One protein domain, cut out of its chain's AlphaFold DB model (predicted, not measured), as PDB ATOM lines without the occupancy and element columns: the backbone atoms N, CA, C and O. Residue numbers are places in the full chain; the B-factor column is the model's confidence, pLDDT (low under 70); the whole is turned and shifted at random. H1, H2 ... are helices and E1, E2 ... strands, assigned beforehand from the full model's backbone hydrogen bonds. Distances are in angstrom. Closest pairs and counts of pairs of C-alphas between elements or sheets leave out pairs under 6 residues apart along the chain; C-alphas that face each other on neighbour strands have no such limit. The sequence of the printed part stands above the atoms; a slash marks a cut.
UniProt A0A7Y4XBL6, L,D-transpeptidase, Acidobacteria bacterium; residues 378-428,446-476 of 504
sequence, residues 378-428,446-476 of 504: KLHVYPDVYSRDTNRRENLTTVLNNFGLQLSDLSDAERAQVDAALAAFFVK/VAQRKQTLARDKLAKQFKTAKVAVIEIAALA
ATOM      1  N   LYS A 378     -42.205  -8.095  55.673       95.69
ATOM      2  CA  LYS A 378     -42.373  -7.371  54.409       95.69
ATOM      3  C   LYS A 378     -41.448  -6.166  54.375       95.69
ATOM      4  O   LYS A 378     -41.169  -5.553  55.401       95.69
ATOM      5  N   LEU A 379     -40.978  -5.796  53.188       95.75
ATOM      6  CA  LEU A 379     -40.210  -4.571  53.002       95.75
ATOM      7  C   LEU A 379     -41.167  -3.400  52.772       95.75
ATOM      8  O   LEU A 379     -41.924  -3.375  51.803       95.75
ATOM      9  N   HIS A 380     -41.116  -2.424  53.662       95.56
ATOM     10  CA  HIS A 380     -41.872  -1.186  53.604       95.56
ATOM     11  C   HIS A 380     -40.958  -0.059  53.117       95.56
ATOM     12  O   HIS A 380     -39.888   0.161  53.682       95.56
ATOM     13  N   VAL A 381     -41.397   0.676  52.093       95.69
ATOM     14  CA  VAL A 381     -40.756   1.911  51.624       95.69
ATOM     15  C   VAL A 381     -41.741   3.066  51.785       95.69
ATOM     16  O   VAL A 381     -42.766   3.127  51.103       95.69
ATOM     17  N   TYR A 382     -41.447   3.970  52.711       93.75
ATOM     18  CA  TYR A 382     -42.225   5.166  53.010       93.75
ATOM     19  C   TYR A 382     -41.721   6.371  52.199       93.75
ATOM     20  O   TYR A 382     -40.528   6.445  51.894       93.75
ATOM     21  N   PRO A 383     -42.590   7.352  51.893       91.50
ATOM     22  CA  PRO A 383     -42.172   8.654  51.386       91.50
ATOM     23  C   PRO A 383     -41.082   9.284  52.254       91.50
ATOM     24  O   PRO A 383     -41.167   9.272  53.483       91.50
ATOM     25  N   ASP A 384     -40.083   9.882  51.614       88.38
ATOM     26  CA  ASP A 384     -39.076  10.686  52.301       88.38
ATOM     27  C   ASP A 384     -39.626  12.091  52.593       88.38
ATOM     28  O   ASP A 384     -39.406  13.055  51.864       88.38
ATOM     29  N   VAL A 385     -40.419  12.178  53.661       85.25
ATOM     30  CA  VAL A 385     -41.248  13.344  54.011       85.25
ATOM     31  C   VAL A 385     -40.468  14.612  54.374       85.25
ATOM     32  O   VAL A 385     -41.051  15.692  54.356       85.25
ATOM     33  N   TYR A 386     -39.184  14.494  54.708       82.19
ATOM     34  CA  TYR A 386     -38.283  15.604  55.040       82.19
ATOM     35  C   TYR A 386     -37.128  15.750  54.041       82.19
ATOM     36  O   TYR A 386     -36.173  16.461  54.343       82.19
ATOM     37  N   SER A 387     -37.189  15.078  52.886       82.00
ATOM     38  CA  SER A 387     -36.163  15.163  51.835       82.00
ATOM     39  C   SER A 387     -34.744  14.880  52.354       82.00
ATOM     40  O   SER A 387     -33.798  15.592  52.025       82.00
ATOM     41  N   ARG A 388     -34.596  13.863  53.213       77.50
ATOM     42  CA  ARG A 388     -33.300  13.463  53.802       77.50
ATOM     43  C   ARG A 388     -32.514  12.494  52.935       77.50
ATOM     44  O   ARG A 388     -31.447  12.031  53.326       77.50
ATOM     45  N   ASP A 389     -33.063  12.190  51.774       81.38
ATOM     46  CA  ASP A 389     -32.452  11.412  50.728       81.38
ATOM     47  C   ASP A 389     -32.133   9.977  51.173       81.38
ATOM     48  O   ASP A 389     -31.059   9.409  50.945       81.38
ATOM     49  N   THR A 390     -33.099   9.397  51.892       82.69
ATOM     50  CA  THR A 390     -32.961   8.088  52.537       82.69
ATOM     51  C   THR A 390     -33.490   6.934  51.687       82.69
ATOM     52  O   THR A 390     -33.096   5.789  51.910       82.69
ATOM     53  N   ASN A 391     -34.316   7.206  50.672       87.31
ATOM     54  CA  ASN A 391     -34.840   6.206  49.732       87.31
ATOM     55  C   ASN A 391     -33.838   5.865  48.622       87.31
ATOM     56  O   ASN A 391     -34.105   6.011  47.430       87.31
ATOM     57  N   ARG A 392     -32.672   5.384  49.049       85.31
ATOM     58  CA  ARG A 392     -31.523   5.047  48.213       85.31
ATOM     59  C   ARG A 392     -31.207   3.556  48.227       85.31
ATOM     60  O   ARG A 392     -31.515   2.853  49.193       85.31
ATOM     61  N   ARG A 393     -30.540   3.075  47.172       84.12
ATOM     62  CA  ARG A 393     -30.129   1.664  47.077       84.12
ATOM     63  C   ARG A 393     -29.105   1.287  48.141       84.12
ATOM     64  O   ARG A 393     -29.125   0.158  48.622       84.12
ATOM     65  N   GLU A 394     -28.250   2.220  48.535       83.81
ATOM     66  CA  GLU A 394     -27.253   2.025  49.584       83.81
ATOM     67  C   GLU A 394     -27.946   1.725  50.922       83.81
ATOM     68  O   GLU A 394     -27.634   0.734  51.581       83.81
ATOM     69  N   ASN A 395     -28.979   2.499  51.269       83.56
ATOM     70  CA  ASN A 395     -29.757   2.288  52.491       83.56
ATOM     71  C   ASN A 395     -30.582   0.999  52.440       83.56
ATOM     72  O   ASN A 395     -30.635   0.270  53.430       83.56
ATOM     73  N   LEU A 396     -31.176   0.672  51.288       87.50
ATOM     74  CA  LEU A 396     -31.819  -0.628  51.079       87.50
ATOM     75  C   LEU A 396     -30.837  -1.780  51.316       87.50
ATOM     76  O   LEU A 396     -31.180  -2.745  51.995       87.50
ATOM     77  N   THR A 397     -29.632  -1.683  50.757       85.75
ATOM     78  CA  THR A 397     -28.596  -2.712  50.895       85.75
ATOM     79  C   THR A 397     -28.244  -2.910  52.364       85.75
ATOM     80  O   THR A 397     -28.227  -4.042  52.837       85.75
ATOM     81  N   THR A 398     -28.075  -1.822  53.120       82.19
ATOM     82  CA  THR A 398     -27.887  -1.883  54.575       82.19
ATOM     83  C   THR A 398     -29.047  -2.597  55.270       82.19
ATOM     84  O   THR A 398     -28.809  -3.464  56.107       82.19
ATOM     85  N   VAL A 399     -30.300  -2.287  54.918       86.50
ATOM     86  CA  VAL A 399     -31.481  -2.942  55.507       86.50
ATOM     87  C   VAL A 399     -31.505  -4.443  55.211       86.50
ATOM     88  O   VAL A 399     -31.697  -5.224  56.138       86.50
ATOM     89  N   LEU A 400     -31.282  -4.856  53.961       86.69
ATOM     90  CA  LEU A 400     -31.283  -6.268  53.558       86.69
ATOM     91  C   LEU A 400     -30.140  -7.057  54.213       86.69
ATOM     92  O   LEU A 400     -30.377  -8.148  54.740       86.69
ATOM     93  N   ASN A 401     -28.937  -6.477  54.268       86.50
ATOM     94  CA  ASN A 401     -27.760  -7.113  54.862       86.50
ATOM     95  C   ASN A 401     -27.991  -7.476  56.337       86.50
ATOM     96  O   ASN A 401     -27.524  -8.519  56.794       86.50
ATOM     97  N   ASN A 402     -28.776  -6.680  57.071       81.12
ATOM     98  CA  ASN A 402     -29.124  -6.968  58.469       81.12
ATOM     99  C   ASN A 402     -29.936  -8.256  58.644       81.12
ATOM    100  O   ASN A 402     -29.959  -8.833  59.728       81.12
ATOM    101  N   PHE A 403     -30.601  -8.713  57.585       84.88
ATOM    102  CA  PHE A 403     -31.351  -9.967  57.564       84.88
ATOM    103  C   PHE A 403     -30.610 -11.087  56.827       84.88
ATOM    104  O   PHE A 403     -31.215 -12.132  56.557       84.88
ATOM    105  N   GLY A 404     -29.319 -10.877  56.536       86.94
ATOM    106  CA  GLY A 404     -28.460 -11.808  55.812       86.94
ATOM    107  C   GLY A 404     -28.790 -11.909  54.325       86.94
ATOM    108  O   GLY A 404     -28.561 -12.963  53.743       86.94
ATOM    109  N   LEU A 405     -29.371 -10.858  53.734       89.00
ATOM    110  CA  LEU A 405     -29.764 -10.818  52.326       89.00
ATOM    111  C   LEU A 405     -28.974  -9.760  51.566       89.00
ATOM    112  O   LEU A 405     -28.756  -8.659  52.059       89.00
ATOM    113  N   GLN A 406     -28.640 -10.067  50.324       91.38
ATOM    114  CA  GLN A 406     -28.116  -9.136  49.338       91.38
ATOM    115  C   GLN A 406     -29.191  -8.818  48.297       91.38
ATOM    116  O   GLN A 406     -30.131  -9.582  48.081       91.38
ATOM    117  N   LEU A 407     -29.035  -7.707  47.573       88.06
ATOM    118  CA  LEU A 407     -29.959  -7.343  46.490       88.06
ATOM    119  C   LEU A 407     -30.019  -8.408  45.371       88.06
ATOM    120  O   LEU A 407     -31.039  -8.559  44.693       88.06
ATOM    121  N   SER A 408     -28.930  -9.157  45.182       90.75
ATOM    122  CA  SER A 408     -28.849 -10.294  44.256       90.75
ATOM    123  C   SER A 408     -29.741 -11.467  44.657       90.75
ATOM    124  O   SER A 408     -30.166 -12.212  43.778       90.75
ATOM    125  N   ASP A 409     -30.055 -11.605  45.946       92.38
ATOM    126  CA  ASP A 409     -30.808 -12.744  46.484       92.38
ATOM    127  C   ASP A 409     -32.317 -12.606  46.245       92.38
ATOM    128  O   ASP A 409     -33.065 -13.575  46.356       92.38
ATOM    129  N   LEU A 410     -32.773 -11.401  45.894       93.19
ATOM    130  CA  LEU A 410     -34.152 -11.148  45.489       93.19
ATOM    131  C   LEU A 410     -34.419 -11.778  44.108       93.19
ATOM    132  O   LEU A 410     -33.527 -11.966  43.285       93.19
ATOM    133  N   SER A 411     -35.671 -12.076  43.801       94.25
ATOM    134  CA  SER A 411     -36.116 -12.377  42.440       94.25
ATOM    135  C   SER A 411     -36.121 -11.114  41.569       94.25
ATOM    136  O   SER A 411     -36.155  -9.983  42.063       94.25
ATOM    137  N   ASP A 412     -36.151 -11.285  40.244       90.75
ATOM    138  CA  ASP A 412     -36.279 -10.154  39.312       90.75
ATOM    139  C   ASP A 412     -37.555  -9.338  39.554       90.75
ATOM    140  O   ASP A 412     -37.557  -8.115  39.404       90.75
ATOM    141  N   ALA A 413     -38.637 -10.008  39.959       90.62
ATOM    142  CA  ALA A 413     -39.902  -9.364  40.278       90.62
ATOM    143  C   ALA A 413     -39.810  -8.527  41.564       90.62
ATOM    144  O   ALA A 413     -40.258  -7.380  41.567       90.62
ATOM    145  N   GLU A 414     -39.206  -9.064  42.630       94.06
ATOM    146  CA  GLU A 414     -38.978  -8.335  43.885       94.06
ATOM    147  C   GLU A 414     -38.067  -7.125  43.644       94.06
ATOM    148  O   GLU A 414     -38.445  -6.004  43.983       94.06
ATOM    149  N   ARG A 415     -36.925  -7.301  42.959       93.06
ATOM    150  CA  ARG A 415     -36.027  -6.187  42.594       93.06
ATOM    151  C   ARG A 415     -36.744  -5.086  41.819       93.06
ATOM    152  O   ARG A 415     -36.575  -3.911  42.133       93.06
ATOM    153  N   ALA A 416     -37.559  -5.450  40.827       90.75
ATOM    154  CA  ALA A 416     -38.300  -4.478  40.027       90.75
ATOM    155  C   ALA A 416     -39.320  -3.684  40.861       90.75
ATOM    156  O   ALA A 416     -39.483  -2.481  40.642       90.75
ATOM    157  N   GLN A 417     -39.991  -4.329  41.822       92.81
ATOM    158  CA  GLN A 417     -40.891  -3.646  42.754       92.81
ATOM    159  C   GLN A 417     -40.128  -2.706  43.688       92.81
ATOM    160  O   GLN A 417     -40.560  -1.573  43.885       92.81
ATOM    161  N   VAL A 418     -38.982  -3.146  44.213       93.19
ATOM    162  CA  VAL A 418     -38.143  -2.335  45.101       93.19
ATOM    163  C   VAL A 418     -37.611  -1.097  44.387       93.19
ATOM    164  O   VAL A 418     -37.806   0.014  44.872       93.19
ATOM    165  N   ASP A 419     -37.019  -1.252  43.203       90.94
ATOM    166  CA  ASP A 419     -36.523  -0.121  42.414       90.94
ATOM    167  C   ASP A 419     -37.648   0.864  42.053       90.94
ATOM    168  O   ASP A 419     -37.449   2.081  42.075       90.94
ATOM    169  N   ALA A 420     -38.844   0.358  41.740       91.00
ATOM    170  CA  ALA A 420     -40.006   1.199  41.475       91.00
ATOM    171  C   ALA A 420     -40.491   1.945  42.728       91.00
ATOM    172  O   ALA A 420     -40.876   3.109  42.620       91.00
ATOM    173  N   ALA A 421     -40.467   1.304  43.900       92.25
ATOM    174  CA  ALA A 421     -40.840   1.915  45.171       92.25
ATOM    175  C   ALA A 421     -39.851   3.008  45.590       92.25
ATOM    176  O   ALA A 421     -40.276   4.121  45.898       92.25
ATOM    177  N   LEU A 422     -38.543   2.728  45.519       90.81
ATOM    178  CA  LEU A 422     -37.500   3.723  45.771       90.81
ATOM    179  C   LEU A 422     -37.673   4.920  44.832       90.81
ATOM    180  O   LEU A 422     -37.769   6.047  45.298       90.81
ATOM    181  N   ALA A 423     -37.836   4.689  43.526       87.38
ATOM    182  CA  ALA A 423     -38.026   5.767  42.554       87.38
ATOM    183  C   ALA A 423     -39.329   6.568  42.749       87.38
ATOM    184  O   ALA A 423     -39.380   7.748  42.403       87.38
ATOM    185  N   ALA A 424     -40.395   5.944  43.258       86.56
ATOM    186  CA  ALA A 424     -41.671   6.616  43.503       86.56
ATOM    187  C   ALA A 424     -41.650   7.510  44.749       86.56
ATOM    188  O   ALA A 424     -42.349   8.522  44.769       86.56
ATOM    189  N   PHE A 425     -40.859   7.139  45.759       84.62
ATOM    190  CA  PHE A 425     -40.776   7.818  47.056       84.62
ATOM    191  C   PHE A 425     -39.478   8.600  47.275       84.62
ATOM    192  O   PHE A 425     -39.248   9.128  48.364       84.62
ATOM    193  N   PHE A 426     -38.647   8.685  46.243       76.00
ATOM    194  CA  PHE A 426     -37.471   9.540  46.172       76.00
ATOM    195  C   PHE A 426     -37.854  10.974  45.780       76.00
ATOM    196  O   PHE A 426     -38.678  11.186  44.884       76.00
ATOM    197  N   VAL A 427     -37.221  11.966  46.409       58.50
ATOM    198  CA  VAL A 427     -37.307  13.370  45.989       58.50
ATOM    199  C   VAL A 427     -36.253  13.604  44.913       58.50
ATOM    200  O   VAL A 427     -35.063  13.462  45.155       58.50
ATOM    201  N   LYS A 428     -36.698  13.912  43.694       47.78
ATOM    202  CA  LYS A 428     -35.839  13.988  42.507       47.78
ATOM    203  C   LYS A 428     -34.822  15.140  42.622       47.78
ATOM    204  O   LYS A 428     -35.196  16.284  42.387       47.78
ATOM    205  N   VAL A 446     -34.403  -4.212  23.575       82.62
ATOM    206  CA  VAL A 446     -35.827  -4.582  23.665       82.62
ATOM    207  C   VAL A 446     -36.176  -5.062  25.076       82.62
ATOM    208  O   VAL A 446     -37.176  -4.614  25.643       82.62
ATOM    209  N   ALA A 447     -35.338  -5.917  25.670       76.75
ATOM    210  CA  ALA A 447     -35.516  -6.393  27.041       76.75
ATOM    211  C   ALA A 447     -35.472  -5.238  28.060       76.75
ATOM    212  O   ALA A 447     -36.378  -5.112  28.888       76.75
ATOM    213  N   GLN A 448     -34.494  -4.338  27.929       77.75
ATOM    214  CA  GLN A 448     -34.352  -3.143  28.759       77.75
ATOM    215  C   GLN A 448     -35.577  -2.231  28.636       77.75
ATOM    216  O   GLN A 448     -36.138  -1.812  29.645       77.75
ATOM    217  N   ARG A 449     -36.062  -1.967  27.415       82.75
ATOM    218  CA  ARG A 449     -37.266  -1.148  27.203       82.75
ATOM    219  C   ARG A 449     -38.494  -1.754  27.885       82.75
ATOM    220  O   ARG A 449     -39.278  -1.019  28.485       82.75
ATOM    221  N   LYS A 450     -38.659  -3.079  27.825       83.50
ATOM    222  CA  LYS A 450     -39.761  -3.784  28.498       83.50
ATOM    223  C   LYS A 450     -39.664  -3.656  30.022       83.50
ATOM    224  O   LYS A 450     -40.676  -3.367  30.661       83.50
ATOM    225  N   GLN A 451     -38.467  -3.810  30.591       77.56
ATOM    226  CA  GLN A 451     -38.227  -3.606  32.024       77.56
ATOM    227  C   GLN A 451     -38.498  -2.161  32.456       77.56
ATOM    228  O   GLN A 451     -39.218  -1.950  33.432       77.56
ATOM    229  N   THR A 452     -38.011  -1.164  31.710       80.44
ATOM    230  CA  THR A 452     -38.250   0.257  32.011       80.44
ATOM    231  C   THR A 452     -39.741   0.583  32.030       80.44
ATOM    232  O   THR A 452     -40.223   1.185  32.985       80.44
ATOM    233  N   LEU A 453     -40.502   0.126  31.027       84.06
ATOM    234  CA  LEU A 453     -41.951   0.345  30.972       84.06
ATOM    235  C   LEU A 453     -42.693  -0.319  32.142       84.06
ATOM    236  O   LEU A 453     -43.626   0.268  32.693       84.06
ATOM    237  N   ALA A 454     -42.283  -1.528  32.538       81.94
ATOM    238  CA  ALA A 454     -42.857  -2.226  33.686       81.94
ATOM    239  C   ALA A 454     -42.571  -1.483  35.001       81.94
ATOM    240  O   ALA A 454     -43.487  -1.255  35.794       81.94
ATOM    241  N   ARG A 455     -41.326  -1.034  35.193       81.62
ATOM    242  CA  ARG A 455     -40.915  -0.224  36.344       81.62
ATOM    243  C   ARG A 455     -41.681   1.096  36.402       81.62
ATOM    244  O   ARG A 455     -42.191   1.451  37.456       81.62
ATOM    245  N   ASP A 456     -41.814   1.809  35.286       81.25
ATOM    246  CA  ASP A 456     -42.519   3.095  35.247       81.25
ATOM    247  C   ASP A 456     -44.014   2.937  35.571       81.25
ATOM    248  O   ASP A 456     -44.618   3.804  36.210       81.25
ATOM    249  N   LYS A 457     -44.620   1.810  35.173       85.25
ATOM    250  CA  LYS A 457     -45.991   1.451  35.558       85.25
ATOM    251  C   LYS A 457     -46.104   1.215  37.070       85.25
ATOM    252  O   LYS A 457     -47.006   1.775  37.692       85.25
ATOM    253  N   LEU A 458     -45.184   0.448  37.659       83.88
ATOM    254  CA  LEU A 458     -45.120   0.203  39.107       83.88
ATOM    255  C   LEU A 458     -44.858   1.495  39.899       83.88
ATOM    256  O   LEU A 458     -45.521   1.764  40.895       83.88
ATOM    257  N   ALA A 459     -43.960   2.356  39.424       80.06
ATOM    258  CA  ALA A 459     -43.665   3.627  40.079       80.06
ATOM    259  C   ALA A 459     -44.900   4.544  40.106       80.06
ATOM    260  O   ALA A 459     -45.182   5.187  41.114       80.06
ATOM    261  N   LYS A 460     -45.693   4.576  39.024       82.88
ATOM    262  CA  LYS A 460     -46.978   5.296  39.004       82.88
ATOM    263  C   LYS A 460     -47.983   4.724  40.005       82.88
ATOM    264  O   LYS A 460     -48.686   5.503  40.640       82.88
ATOM    265  N   GLN A 461     -48.032   3.400  40.167       82.31
ATOM    266  CA  GLN A 461     -48.866   2.755  41.185       82.31
ATOM    267  C   GLN A 461     -48.469   3.230  42.591       82.31
ATOM    268  O   GLN A 461     -49.327   3.683  43.349       82.31
ATOM    269  N   PHE A 462     -47.173   3.226  42.915       82.25
ATOM    270  CA  PHE A 462     -46.686   3.661  44.227       82.25
ATOM    271  C   PHE A 462     -46.823   5.164  44.483       82.25
ATOM    272  O   PHE A 462     -47.091   5.540  45.616       82.25
ATOM    273  N   LYS A 463     -46.762   6.029  43.460       73.94
ATOM    274  CA  LYS A 463     -46.987   7.482  43.625       73.94
ATOM    275  C   LYS A 463     -48.333   7.840  44.260       73.94
ATOM    276  O   LYS A 463     -48.459   8.904  44.856       73.94
ATOM    277  N   THR A 464     -49.343   6.986  44.104       74.56
ATOM    278  CA  THR A 464     -50.665   7.180  44.727       74.56
ATOM    279  C   THR A 464     -50.779   6.542  46.114       74.56
ATOM    280  O   THR A 464     -51.705   6.850  46.863       74.56
ATOM    281  N   ALA A 465     -49.839   5.666  46.474       79.50
ATOM    282  CA  ALA A 465     -49.800   4.989  47.757       79.50
ATOM    283  C   ALA A 465     -49.078   5.842  48.813       79.50
ATOM    284  O   ALA A 465     -48.188   6.630  48.508       79.50
ATOM    285  N   LYS A 466     -49.442   5.658  50.087       86.94
ATOM    286  CA  LYS A 466     -48.754   6.305  51.222       86.94
ATOM    287  C   LYS A 466     -47.500   5.551  51.687       86.94
ATOM    288  O   LYS A 466     -46.767   6.064  52.520       86.94
ATOM    289  N   VAL A 467     -47.314   4.326  51.203       93.69
ATOM    290  CA  VAL A 467     -46.199   3.411  51.481       93.69
ATOM    291  C   VAL A 467     -46.219   2.320  50.406       93.69
ATOM    292  O   VAL A 467     -47.299   1.912  49.970       93.69
ATOM    293  N   ALA A 468     -45.057   1.846  49.967       94.56
ATOM    294  CA  ALA A 468     -44.940   0.610  49.197       94.56
ATOM    295  C   ALA A 468     -44.670  -0.532  50.166       94.56
ATOM    296  O   ALA A 468     -43.719  -0.462  50.939       94.56
ATOM    297  N   VAL A 469     -45.489  -1.575  50.104       95.50
ATOM    298  CA  VAL A 469     -45.283  -2.810  50.861       95.50
ATOM    299  C   VAL A 469     -44.961  -3.901  49.855       95.50
ATOM    300  O   VAL A 469     -45.758  -4.163  48.955       95.50
ATOM    301  N   ILE A 470     -43.779  -4.485  49.988       95.38
ATOM    302  CA  ILE A 470     -43.227  -5.469  49.064       95.38
ATOM    303  C   ILE A 470     -43.016  -6.755  49.848       95.38
ATOM    304  O   ILE A 470     -42.302  -6.783  50.852       95.38
ATOM    305  N   GLU A 471     -43.651  -7.826  49.390       95.81
ATOM    306  CA  GLU A 471     -43.449  -9.148  49.966       95.81
ATOM    307  C   GLU A 471     -42.141  -9.718  49.428       95.81
ATOM    308  O   GLU A 471     -41.983  -9.876  48.219       95.81
ATOM    309  N   ILE A 472     -41.202  -9.986  50.335       94.00
ATOM    310  CA  ILE A 472     -39.941 -10.651  50.019       94.00
ATOM    311  C   ILE A 472     -39.923 -11.953  50.802       94.00
ATOM    312  O   ILE A 472     -39.881 -11.931  52.032       94.00
ATOM    313  N   ALA A 473     -39.945 -13.088  50.108       91.31
ATOM    314  CA  ALA A 473     -40.121 -14.394  50.754       91.31
ATOM    315  C   ALA A 473     -39.067 -14.663  51.846       91.31
ATOM    316  O   ALA A 473     -39.378 -15.183  52.917       91.31
ATOM    317  N   ALA A 474     -37.823 -14.240  51.613       92.12
ATOM    318  CA  ALA A 474     -36.710 -14.427  52.541       92.12
ATOM    319  C   ALA A 474     -36.770 -13.543  53.808       92.12
ATOM    320  O   ALA A 474     -35.980 -13.741  54.744       92.12
ATOM    321  N   LEU A 475     -37.689 -12.571  53.851       92.00
ATOM    322  CA  LEU A 475     -37.945 -11.722  55.015       92.00
ATOM    323  C   LEU A 475     -39.071 -12.252  55.911       92.00
ATOM    324  O   LEU A 475     -39.216 -11.740  57.014       92.00
ATOM    325  N   ALA A 476     -39.818 -13.284  55.505       91.38
ATOM    326  CA  ALA A 476     -40.957 -13.799  56.264       91.38
ATOM    327  C   ALA A 476     -40.631 -14.033  57.757       91.38
ATOM    328  O   ALA A 476     -39.648 -14.692  58.101       91.38
TER     329      ALA A 476
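This is residues 378 to 428 and 446 to 476 of the 504 residues of the protein "L,D-transpeptidase" of Acidobacteria bacterium (UniProt A0A7Y4XBL6). Helix H2 forms the middle, between a small ribbon of two antiparallel strands, E1 and E2, and the longer helix H3, which crosses H2; H1 is near H2 on a further side. The printed part has 82 residues, with E1, H1, H2, H3 and E2 in chain order, mostly helix. It is compact, with radius of gyration of the C-alphas 12.5 A and spans of 35 by 31 by 20 A.

E1, residues 378 to 381, is antiparallel to E2, residues 468 to 471; N 379 and O 470, 2.9 A apart, are within hydrogen-bond range. H1, residues 393 to 401, is close to but not clearly touching H2, residues 412 to 425; their closest C-alphas, Arg 393 and Leu 422, are 7.8 A apart. The closest C-alphas of H2 and E2, Ala 421 and Ala 468, are 5.9 A apart. H3, residues 446 to 463, touches H2 with residues 455 to 463 alone, at a steep tilt of 49 degrees; the closest C-alphas, Ala 420 and Ala 459, are 4.6 A apart. In H1, H2 and H3 every O i to N i+4 pair is within hydrogen-bond range.

E1 begins at C-alpha 378, (-42.373, -7.371, 54.409). H2 measures 20.1 A and H3 25.9 A. E2 ends at C-alpha 471, (-43.449, -9.148, 49.966).

Residues 429 to 445 are not printed; C-alphas 428 and 446 are 26.5 A apart. The link E1 to H1 is long. Residues 427 to 428 have pLDDT under 70.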